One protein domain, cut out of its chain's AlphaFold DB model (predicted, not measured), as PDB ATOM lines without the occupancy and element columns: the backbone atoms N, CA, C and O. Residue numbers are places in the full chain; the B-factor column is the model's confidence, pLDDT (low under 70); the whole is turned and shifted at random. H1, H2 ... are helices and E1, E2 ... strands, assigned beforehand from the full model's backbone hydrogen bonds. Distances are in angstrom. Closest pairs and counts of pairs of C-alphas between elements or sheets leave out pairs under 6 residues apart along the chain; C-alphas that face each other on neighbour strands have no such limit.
ATOM      1  N   ALA A   3       5.569  33.898  -6.025       97.62
ATOM      2  CA  ALA A   3       5.052  33.597  -4.699       97.62
ATOM      3  C   ALA A   3       3.521  33.500  -4.707       97.62
ATOM      4  O   ALA A   3       2.847  34.099  -5.542       97.62
ATOM      5  N   TYR A   4       2.979  32.742  -3.756       97.62
ATOM      6  CA  TYR A   4       1.544  32.575  -3.551       97.62
ATOM      7  C   TYR A   4       1.210  32.849  -2.086       97.62
ATOM      8  O   TYR A   4       1.760  32.211  -1.190       97.62
ATOM      9  N   ASP A   5       0.289  33.782  -1.863       96.69
ATOM     10  CA  ASP A   5      -0.407  33.974  -0.593       96.69
ATOM     11  C   ASP A   5      -1.822  34.494  -0.916       96.69
ATOM     12  O   ASP A   5      -1.950  35.556  -1.541       96.69
ATOM     13  N   PRO A   6      -2.890  33.751  -0.569       94.81
ATOM     14  CA  PRO A   6      -4.255  34.138  -0.913       94.81
ATOM     15  C   PRO A   6      -4.758  35.344  -0.106       94.81
ATOM     16  O   PRO A   6      -5.756  35.949  -0.495       94.81
ATOM     17  N   TYR A   7      -4.084  35.716   0.985       94.75
ATOM     18  CA  TYR A   7      -4.509  36.791   1.882       94.75
ATOM     19  C   TYR A   7      -3.777  38.115   1.637       94.75
ATOM     20  O   TYR A   7      -4.198  39.148   2.160       94.75
ATOM     21  N   LEU A   8      -2.701  38.109   0.845       95.25
ATOM     22  CA  LEU A   8      -1.950  39.311   0.486       95.25
ATOM     23  C   LEU A   8      -2.384  39.851  -0.877       95.25
ATOM     24  O   LEU A   8      -2.626  39.098  -1.823       95.25
ATOM     25  N   ASP A   9      -2.464  41.173  -0.990       94.50
ATOM     26  CA  ASP A   9      -2.720  41.844  -2.262       94.50
ATOM     27  C   ASP A   9      -1.427  42.096  -3.053       94.50
ATOM     28  O   ASP A   9      -0.324  42.057  -2.504       94.50
ATOM     29  N   ASP A  10      -1.570  42.372  -4.351       93.38
ATOM     30  CA  ASP A  10      -0.447  42.525  -5.284       93.38
ATOM     31  C   ASP A  10       0.541  43.628  -4.877       93.38
ATOM     32  O   ASP A  10       1.709  43.577  -5.262       93.38
ATOM     33  N   ARG A  11       0.121  44.629  -4.088       95.88
ATOM     34  CA  ARG A  11       1.011  45.715  -3.647       95.88
ATOM     35  C   ARG A  11       2.123  45.171  -2.764       95.88
ATOM     36  O   ARG A  11       3.270  45.547  -2.967       95.88
ATOM     37  N   VAL A  12       1.803  44.241  -1.861       96.25
ATOM     38  CA  VAL A  12       2.788  43.625  -0.961       96.25
ATOM     39  C   VAL A  12       3.852  42.872  -1.761       96.25
ATOM     40  O   VAL A  12       5.040  43.017  -1.489       96.25
ATOM     41  N   PHE A  13       3.442  42.118  -2.785       95.75
ATOM     42  CA  PHE A  13       4.365  41.397  -3.668       95.75
ATOM     43  C   PHE A  13       5.237  42.352  -4.492       95.75
ATOM     44  O   PHE A  13       6.452  42.166  -4.567       95.75
ATOM     45  N   ASN A  14       4.645  43.417  -5.038       94.06
ATOM     46  CA  ASN A  14       5.367  44.431  -5.806       94.06
ATOM     47  C   ASN A  14       6.416  45.173  -4.960       94.06
ATOM     48  O   ASN A  14       7.522  45.415  -5.441       94.06
ATOM     49  N   GLU A  15       6.105  45.497  -3.702       96.56
ATOM     50  CA  GLU A  15       7.034  46.156  -2.771       96.56
ATOM     51  C   GLU A  15       8.282  45.312  -2.482       96.56
ATOM     52  O   GLU A  15       9.377  45.858  -2.338       96.56
ATOM     53  N   ILE A  16       8.139  43.983  -2.444       95.06
ATOM     54  CA  ILE A  16       9.246  43.042  -2.207       95.06
ATOM     55  C   ILE A  16       9.856  42.476  -3.500       95.06
ATOM     56  O   ILE A  16      10.733  41.614  -3.439       95.06
ATOM     57  N   GLY A  17       9.416  42.947  -4.675       95.44
ATOM     58  CA  GLY A  17       9.929  42.503  -5.975       95.44
ATOM     59  C   GLY A  17       9.594  41.046  -6.322       95.44
ATOM     60  O   GLY A  17      10.366  40.380  -7.017       95.44
ATOM     61  N   MET A  18       8.469  40.537  -5.819       96.00
ATOM     62  CA  MET A  18       7.939  39.213  -6.139       96.00
ATOM     63  C   MET A  18       6.731  39.314  -7.064       96.00
ATOM     64  O   MET A  18       5.966  40.271  -7.020       96.00
ATOM     65  N   GLU A  19       6.539  38.289  -7.884       96.75
ATOM     66  CA  GLU A  19       5.347  38.141  -8.712       96.75
ATOM     67  C   GLU A  19       4.344  37.231  -7.996       96.75
ATOM     68  O   GLU A  19       4.677  36.093  -7.646       96.75
ATOM     69  N   LYS A  20       3.123  37.727  -7.769       96.94
ATOM     70  CA  LYS A  20       2.033  36.910  -7.235       96.94
ATOM     71  C   LYS A  20       1.498  35.998  -8.333       96.94
ATOM     72  O   LYS A  20       1.107  36.469  -9.396       96.94
ATOM     73  N   VAL A  21       1.433  34.705  -8.054       97.94
ATOM     74  CA  VAL A  21       0.881  33.693  -8.963       97.94
ATOM     75  C   VAL A  21      -0.020  32.735  -8.193       97.94
ATOM     76  O   VAL A  21       0.073  32.645  -6.972       97.94
ATOM     77  N   GLU A  22      -0.855  31.976  -8.897       97.94
ATOM     78  CA  GLU A  22      -1.629  30.889  -8.289       97.94
ATOM     79  C   GLU A  22      -0.738  29.706  -7.889       97.94
ATOM     80  O   GLU A  22       0.262  29.412  -8.552       97.94
ATOM     81  N   LEU A  23      -1.131  28.977  -6.838       98.00
ATOM     82  CA  LEU A  23      -0.355  27.857  -6.291       98.00
ATOM     83  C   LEU A  23       0.026  26.825  -7.362       98.00
ATOM     84  O   LEU A  23       1.183  26.433  -7.458       98.00
ATOM     85  N   ASP A  24      -0.915  26.412  -8.207       98.31
ATOM     86  CA  ASP A  24      -0.655  25.400  -9.238       98.31
ATOM     87  C   ASP A  24       0.357  25.865 -10.286       98.31
ATOM     88  O   ASP A  24       1.120  25.054 -10.810       98.31
ATOM     89  N   TYR A  25       0.369  27.162 -10.603       98.44
ATOM     90  CA  TYR A  25       1.375  27.743 -11.485       98.44
ATOM     91  C   TYR A  25       2.740  27.764 -10.790       98.44
ATOM     92  O   TYR A  25       3.728  27.315 -11.368       98.44
ATOM     93  N   LEU A  26       2.780  28.175  -9.516       98.38
ATOM     94  CA  LEU A  26       3.994  28.147  -8.701       98.38
ATOM     95  C   LEU A  26       4.621  26.753  -8.671       98.38
ATOM     96  O   LEU A  26       5.824  26.625  -8.889       98.38
ATOM     97  N   LEU A  27       3.817  25.714  -8.435       98.31
ATOM     98  CA  LEU A  27       4.291  24.332  -8.362       98.31
ATOM     99  C   LEU A  27       4.894  23.854  -9.693       98.31
ATOM    100  O   LEU A  27       5.935  23.200  -9.672       98.31
ATOM    101  N   ARG A  28       4.280  24.197 -10.835       98.31
ATOM    102  CA  ARG A  28       4.753  23.790 -12.174       98.31
ATOM    103  C   ARG A  28       6.049  24.480 -12.586       98.31
ATOM    104  O   ARG A  28       6.933  23.844 -13.160       98.31
ATOM    105  N   GLU A  29       6.169  25.770 -12.292       98.25
ATOM    106  CA  GLU A  29       7.269  26.590 -12.807       98.25
ATOM    107  C   GLU A  29       8.502  26.611 -11.894       98.25
ATOM    108  O   GLU A  29       9.610  26.885 -12.360       98.25
ATOM    109  N   SER A  30       8.356  26.274 -10.611       98.44
ATOM    110  CA  SER A  30       9.449  26.366  -9.638       98.44
ATOM    111  C   SER A  30      10.436  25.196  -9.714       98.44
ATOM    112  O   SER A  30      10.051  24.029  -9.693       98.44
ATOM    113  N   ASP A  31      11.734  25.510  -9.710       98.19
ATOM    114  CA  ASP A  31      12.817  24.527  -9.522       98.19
ATOM    115  C   ASP A  31      13.097  24.248  -8.035       98.19
ATOM    116  O   ASP A  31      13.570  23.176  -7.664       98.19
ATOM    117  N   ALA A  32      12.789  25.207  -7.164       98.12
ATOM    118  CA  ALA A  32      12.856  25.058  -5.719       98.12
ATOM    119  C   ALA A  32      11.664  25.770  -5.076       98.12
ATOM    120  O   ALA A  32      11.324  26.889  -5.457       98.12
ATOM    121  N   ILE A  33      11.034  25.114  -4.105       98.25
ATOM    122  CA  ILE A  33       9.807  25.562  -3.449       98.25
ATOM    123  C   ILE A  33      10.046  25.578  -1.948       98.25
ATOM    124  O   ILE A  33      10.487  24.585  -1.371       98.25
ATOM    125  N   LEU A  34       9.728  26.705  -1.316       97.88
ATOM    126  CA  LEU A  34       9.892  26.918   0.116       97.88
ATOM    127  C   LEU A  34       8.540  27.248   0.751       97.88
ATOM    128  O   LEU A  34       7.886  28.215   0.364       97.88
ATOM    129  N   ILE A  35       8.121  26.447   1.731       97.69
ATOM    130  CA  ILE A  35       6.835  26.608   2.418       97.69
ATOM    131  C   ILE A  35       7.018  27.393   3.721       97.69
ATOM    132  O   ILE A  35       7.713  26.946   4.638       97.69
ATOM    133  N   HIS A  36       6.307  28.518   3.827       96.00
ATOM    134  CA  HIS A  36       6.249  29.375   5.020       96.00
ATOM    135  C   HIS A  36       4.816  29.687   5.484       96.00
ATOM    136  O   HIS A  36       4.590  30.667   6.190       96.00
ATOM    137  N   THR A  37       3.835  28.861   5.120       94.81
ATOM    138  CA  THR A  37       2.439  29.070   5.526       94.81
ATOM    139  C   THR A  37       2.169  28.512   6.929       94.81
ATOM    140  O   THR A  37       2.734  27.479   7.304       94.81
ATOM    141  N   PRO A  38       1.284  29.133   7.729       96.31
ATOM    142  CA  PRO A  38       0.815  28.531   8.973       96.31
ATOM    143  C   PRO A  38       0.009  27.255   8.683       96.31
ATOM    144  O   PRO A  38      -0.599  27.126   7.622       96.31
ATOM    145  N   LEU A  39      -0.016  26.318   9.637       96.88
ATOM    146  CA  LEU A  39      -0.914  25.162   9.578       96.88
ATOM    147  C   LEU A  39      -2.325  25.579  10.013       96.88
ATOM    148  O   LEU A  39      -2.530  25.994  11.153       96.88
ATOM    149  N   THR A  40      -3.281  25.432   9.107       96.62
ATOM    150  CA  THR A  40      -4.718  25.663   9.279       96.62
ATOM    151  C   THR A  40      -5.475  24.478   8.674       96.62
ATOM    152  O   THR A  40      -4.867  23.552   8.138       96.62
ATOM    153  N   SER A  41      -6.807  24.486   8.733       96.81
ATOM    154  CA  SER A  41      -7.621  23.497   8.014       96.81
ATOM    155  C   SER A  41      -7.452  23.573   6.494       96.81
ATOM    156  O   SER A  41      -7.582  22.557   5.825       96.81
ATOM    157  N   GLU A  42      -7.156  24.758   5.955       95.62
ATOM    158  CA  GLU A  42      -6.967  24.985   4.514       95.62
ATOM    159  C   GLU A  42      -5.575  24.552   4.042       95.62
ATOM    160  O   GLU A  42      -5.414  24.123   2.904       95.62
ATOM    161  N   THR A  43      -4.568  24.644   4.917       97.12
ATOM    162  CA  THR A  43      -3.184  24.277   4.583       97.12
ATOM    163  C   THR A  43      -2.795  22.872   5.044       97.12
ATOM    164  O   THR A  43      -1.687  22.421   4.755       97.12
ATOM    165  N   TYR A  44      -3.683  22.154   5.739       97.88
ATOM    166  CA  TYR A  44      -3.492  20.744   6.070       97.88
ATOM    167  C   TYR A  44      -3.446  19.911   4.785       97.88
ATOM    168  O   TYR A  44      -4.399  19.906   4.011       97.88
ATOM    169  N   HIS A  45      -2.332  19.211   4.561       97.94
ATOM    170  CA  HIS A  45      -2.061  18.468   3.326       97.94
ATOM    171  C   HIS A  45      -2.222  19.340   2.064       97.94
ATOM    172  O   HIS A  45      -2.633  18.850   1.011       97.94
ATOM    173  N   LEU A  46      -1.876  20.633   2.152       97.94
ATOM    174  CA  LEU A  46      -1.839  21.531   0.996       97.94
ATOM    175  C   LEU A  46      -1.002  20.932  -0.135       97.94
ATOM    176  O   LEU A  46      -1.399  20.957  -1.296       97.94
ATOM    177  N   ILE A  47       0.151  20.363   0.222       98.19
ATOM    178  CA  ILE A  47       1.001  19.615  -0.698       98.19
ATOM    179  C   ILE A  47       0.662  18.130  -0.571       98.19
ATOM    180  O   ILE A  47       1.289  17.380   0.177       98.19
ATOM    181  N   ASN A  48      -0.381  17.733  -1.290       97.88
ATOM    182  CA  ASN A  48      -0.836  16.352  -1.420       97.88
ATOM    183  C   ASN A  48      -0.298  15.696  -2.706       97.88
ATOM    184  O   ASN A  48       0.459  16.297  -3.467       97.88
ATOM    185  N   GLU A  49      -0.724  14.462  -2.978       97.50
ATOM    186  CA  GLU A  49      -0.302  13.693  -4.155       97.50
ATOM    187  C   GLU A  49      -0.572  14.404  -5.492       97.50
ATOM    188  O   GLU A  49       0.245  14.342  -6.410       97.50
ATOM    189  N   GLU A  50      -1.700  15.107  -5.614       97.69
ATOM    190  CA  GLU A  50      -2.024  15.870  -6.820       97.69
ATOM    191  C   GLU A  50      -1.059  17.040  -7.007       97.69
ATOM    192  O   GLU A  50      -0.518  17.215  -8.097       97.69
ATOM    193  N   LYS A  51      -0.790  17.798  -5.939       98.00
ATOM    194  CA  LYS A  51       0.133  18.938  -5.984       98.00
ATOM    195  C   LYS A  51       1.575  18.506  -6.221       98.00
ATOM    196  O   LYS A  51       2.272  19.146  -7.003       98.00
ATOM    197  N   LEU A  52       2.000  17.385  -5.643       97.56
ATOM    198  CA  LEU A  52       3.319  16.805  -5.902       97.56
ATOM    199  C   LEU A  52       3.502  16.421  -7.376       97.56
ATOM    200  O   LEU A  52       4.573  16.648  -7.929       97.56
ATOM    201  N   ARG A  53       2.456  15.920  -8.048       96.94
ATOM    202  CA  ARG A  53       2.501  15.627  -9.493       96.94
ATOM    203  C   ARG A  53       2.627  16.863 -10.382       96.94
ATOM    204  O   ARG A  53       3.013  16.722 -11.539       96.94
ATOM    205  N   LEU A  54       2.261  18.045  -9.887       97.94
ATOM    206  CA  LEU A  54       2.427  19.292 -10.638       97.94
ATOM    207  C   LEU A  54       3.876  19.775 -10.640       97.94
ATOM    208  O   LEU A  54       4.249  20.536 -11.528       97.94
ATOM    209  N   MET A  55       4.674  19.355  -9.658       98.00
ATOM    210  CA  MET A  55       6.061  19.779  -9.530       98.00
ATOM    211  C   MET A  55       6.939  19.181 -10.627       98.00
ATOM    212  O   MET A  55       6.704  18.073 -11.116       98.00
ATOM    213  N   LYS A  56       8.014  19.893 -10.979       97.12
ATOM    214  CA  LYS A  56       9.054  19.322 -11.841       97.12
ATOM    215  C   LYS A  56       9.669  18.096 -11.146       97.12
ATOM    216  O   LYS A  56       9.925  18.162  -9.945       97.12
ATOM    217  N   PRO A  57      10.014  17.018 -11.874       94.38
ATOM    218  CA  PRO A  57      10.668  15.845 -11.281       94.38
ATOM    219  C   PRO A  57      11.996  16.155 -10.574       94.38
ATOM    220  O   PRO A  57      12.431  15.406  -9.709       94.38
ATOM    221  N   THR A  58      12.651  17.253 -10.961       95.62
ATOM    222  CA  THR A  58      13.914  17.735 -10.388       95.62
ATOM    223  C   THR A  58      13.717  18.811  -9.320       95.62
ATOM    224  O   THR A  58      14.708  19.354  -8.832       95.62
ATOM    225  N   ALA A  59      12.473  19.179  -8.999       97.31
ATOM    226  CA  ALA A  59      12.196  20.264  -8.071       97.31
ATOM    227  C   ALA A  59      12.593  19.894  -6.638       97.31
ATOM    228  O   ALA A  59      12.397  18.767  -6.183       97.31
ATOM    229  N   ILE A  60      13.101  20.877  -5.901       97.62
ATOM    230  CA  ILE A  60      13.438  20.734  -4.484       97.62
ATOM    231  C   ILE A  60      12.297  21.313  -3.649       97.62
ATOM    232  O   ILE A  60      11.998  22.500  -3.753       97.62
ATOM    233  N   LEU A  61      11.685  20.496  -2.789       97.25
ATOM    234  CA  LEU A  61      10.688  20.952  -1.818       97.25
ATOM    235  C   LEU A  61      11.320  21.122  -0.435       97.25
ATOM    236  O   LEU A  61      11.839  20.165   0.137       97.25
ATOM    237  N   VAL A  62      11.223  22.323   0.129       97.38
ATOM    238  CA  VAL A  62      11.695  22.645   1.478       97.38
ATOM    239  C   VAL A  62      10.515  23.096   2.334       97.38
ATOM    240  O   VAL A  62       9.817  24.056   2.010       97.38
ATOM    241  N   ASN A  63      10.308  22.425   3.466       96.06
ATOM    242  CA  ASN A  63       9.299  22.803   4.448       96.06
ATOM    243  C   ASN A  63       9.955  23.086   5.800       96.06
ATOM    244  O   ASN A  63      10.368  22.167   6.504       96.06
ATOM    245  N   THR A  64      10.014  24.363   6.168       93.75
ATOM    246  CA  THR A  64      10.449  24.818   7.499       93.75
ATOM    247  C   THR A  64       9.274  25.279   8.369       93.75
ATOM    248  O   THR A  64       9.486  25.883   9.419       93.75
ATOM    249  N   ALA A  65       8.031  25.042   7.935       94.31
ATOM    250  CA  ALA A  65       6.818  25.457   8.629       94.31
ATOM    251  C   ALA A  65       6.284  24.349   9.556       94.31
ATOM    252  O   ALA A  65       6.667  24.262  10.728       94.31
ATOM    253  N   ARG A  66       5.372  23.501   9.069       96.31
ATOM    254  CA  ARG A  66       4.772  22.386   9.823       96.31
ATOM    255  C   ARG A  66       4.670  21.155   8.935       96.31
ATOM    256  O   ARG A  66       4.258  21.266   7.785       96.31
ATOM    257  N   GLY A  67       5.008  19.988   9.489       94.19
ATOM    258  CA  GLY A  67       5.033  18.724   8.746       94.19
ATOM    259  C   GLY A  67       3.706  18.413   8.052       94.19
ATOM    260  O   GLY A  67       3.708  18.162   6.857       94.19
ATOM    261  N   SER A  68       2.582  18.571   8.761       97.12
ATOM    262  CA  SER A  68       1.226  18.289   8.257       97.12
ATOM    263  C   SER A  68       0.747  19.181   7.103       97.12
ATOM    264  O   SER A  68      -0.372  19.008   6.640       97.12
ATOM    265  N   ILE A  69       1.542  20.151   6.644       97.94
ATOM    266  CA  ILE A  69       1.249  20.884   5.401       97.94
ATOM    267  C   ILE A  69       1.526  19.998   4.178       97.94
ATOM    268  O   ILE A  69       0.892  20.148   3.135       97.94
ATOM    269  N   ILE A  70       2.457  19.054   4.317       97.75
ATOM    270  CA  ILE A  70       2.773  18.055   3.305       97.75
ATOM    271  C   ILE A  70       2.131  16.737   3.728       97.75
ATOM    272  O   ILE A  70       2.272  16.305   4.874       97.75
ATOM    273  N   ASP A  71       1.462  16.074   2.792       97.69
ATOM    274  CA  ASP A  71       1.087  14.679   2.968       97.69
ATOM    275  C   ASP A  71       2.354  13.812   2.901       97.69
ATOM    276  O   ASP A  71       2.911  13.571   1.828       97.69
ATOM    277  N   CYS A  72       2.846  13.376   4.064       94.56
ATOM    278  CA  CYS A  72       4.096  12.624   4.163       94.56
ATOM    279  C   CYS A  72       4.067  11.295   3.393       94.56
ATOM    280  O   CYS A  72       5.108  10.867   2.895       94.56
ATOM    281  N   GLU A  73       2.909  10.638   3.288       95.25
ATOM    282  CA  GLU A  73       2.799   9.373   2.560       95.25
ATOM    283  C   GLU A  73       2.887   9.620   1.052       95.25
ATOM    284  O   GLU A  73       3.646   8.945   0.349       95.25
ATOM    285  N   ALA A  74       2.165  10.627   0.556       95.69
ATOM    286  CA  ALA A  74       2.260  11.039  -0.840       95.69
ATOM    287  C   ALA A  74       3.673  11.527  -1.191       95.69
ATOM    288  O   ALA A  74       4.200  11.188  -2.251       95.69
ATOM    289  N   PHE A  75       4.316  12.270  -0.286       94.62
ATOM    290  CA  PHE A  75       5.682  12.755  -0.462       94.62
ATOM    291  C   PHE A  75       6.693  11.610  -0.546       94.62
ATOM    292  O   PHE A  75       7.517  11.584  -1.457       94.62
ATOM    293  N   TYR A  76       6.591  10.617   0.341       94.38
ATOM    294  CA  TYR A  76       7.437   9.423   0.294       94.38
ATOM    295  C   TYR A  76       7.309   8.676  -1.043       94.38
ATOM    296  O   TYR A  76       8.314   8.297  -1.646       94.38
ATOM    297  N   LYS A  77       6.081   8.517  -1.550       93.19
ATOM    298  CA  LYS A  77       5.828   7.903  -2.864       93.19
ATOM    299  C   LYS A  77       6.421   8.731  -4.005       93.19
ATOM    300  O   LYS A  77       7.044   8.163  -4.898       93.19
ATOM    301  N   ALA A  78       6.270  10.055  -3.963       91.94
ATOM    302  CA  ALA A  78       6.814  10.961  -4.975       91.94
ATOM    303  C   ALA A  78       8.351  10.909  -5.063       91.94
ATOM    304  O   ALA A  78       8.903  11.084  -6.145       91.94
ATOM    305  N   LEU A  79       9.039  10.599  -3.960       90.75
ATOM    306  CA  LEU A  79      10.493  10.399  -3.928       90.75
ATOM    307  C   LEU A  79      10.956   9.040  -4.486       90.75
ATOM    308  O   LEU A  79      12.154   8.768  -4.502       90.75
ATOM    309  N   GLY A  80      10.038   8.189  -4.944       84.88
ATOM    310  CA  GLY A  80      10.349   6.863  -5.481       84.88
ATOM    311  C   GLY A  80      10.116   5.718  -4.500       84.88
ATOM    312  O   GLY A  80      10.330   4.572  -4.870       84.88
TER     313      GLY A  80
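AT A GLANCE: This is residues 3 to 80 of the 82 residues of the protein "2-Hacid_dh_C domain-containing protein" of Nitrososphaeria archaeon (UniProt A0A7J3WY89). Helices H2, H3 and H4 make a curved row beside parallel strands E1 and E2, with H1 far off at one end. The 78 printed residues, under half in named elements, run H1 H2 E1 H3 E2 H4, class mixed. The whole is compact: radius of gyration of the C-alphas 12.7 A, spans 39 by 27 by 19 A.

HOW THE PARTS SIT: H2, residues 23 to 29, touches H3, residues 49 to 54; the closest C-alphas are Arg 28 and Leu 54, 5.3 A. H3 touches H4, residues 72 to 78; the closest C-alphas are Glu 49 and Ala 74, 5.0 A. E1, residues 32 to 35, H3 and E2, residues 60 to 63, form a strand-helix-strand unit, its crossover right-handed. N 33 and O 60, 2.8 A apart, are within hydrogen-bond range, as is every helix O i to N i+4 pair.

IN THESE COORDINATES: Find C-alpha 10 at (-0.447, 42.525, -5.284), where H1, residues 10 to 15, begins; H4 ends at C-alpha 78, (6.814, 10.961, -4.975).

THE WHOLE: The printed part has no cut; the E1 to H3 link is long.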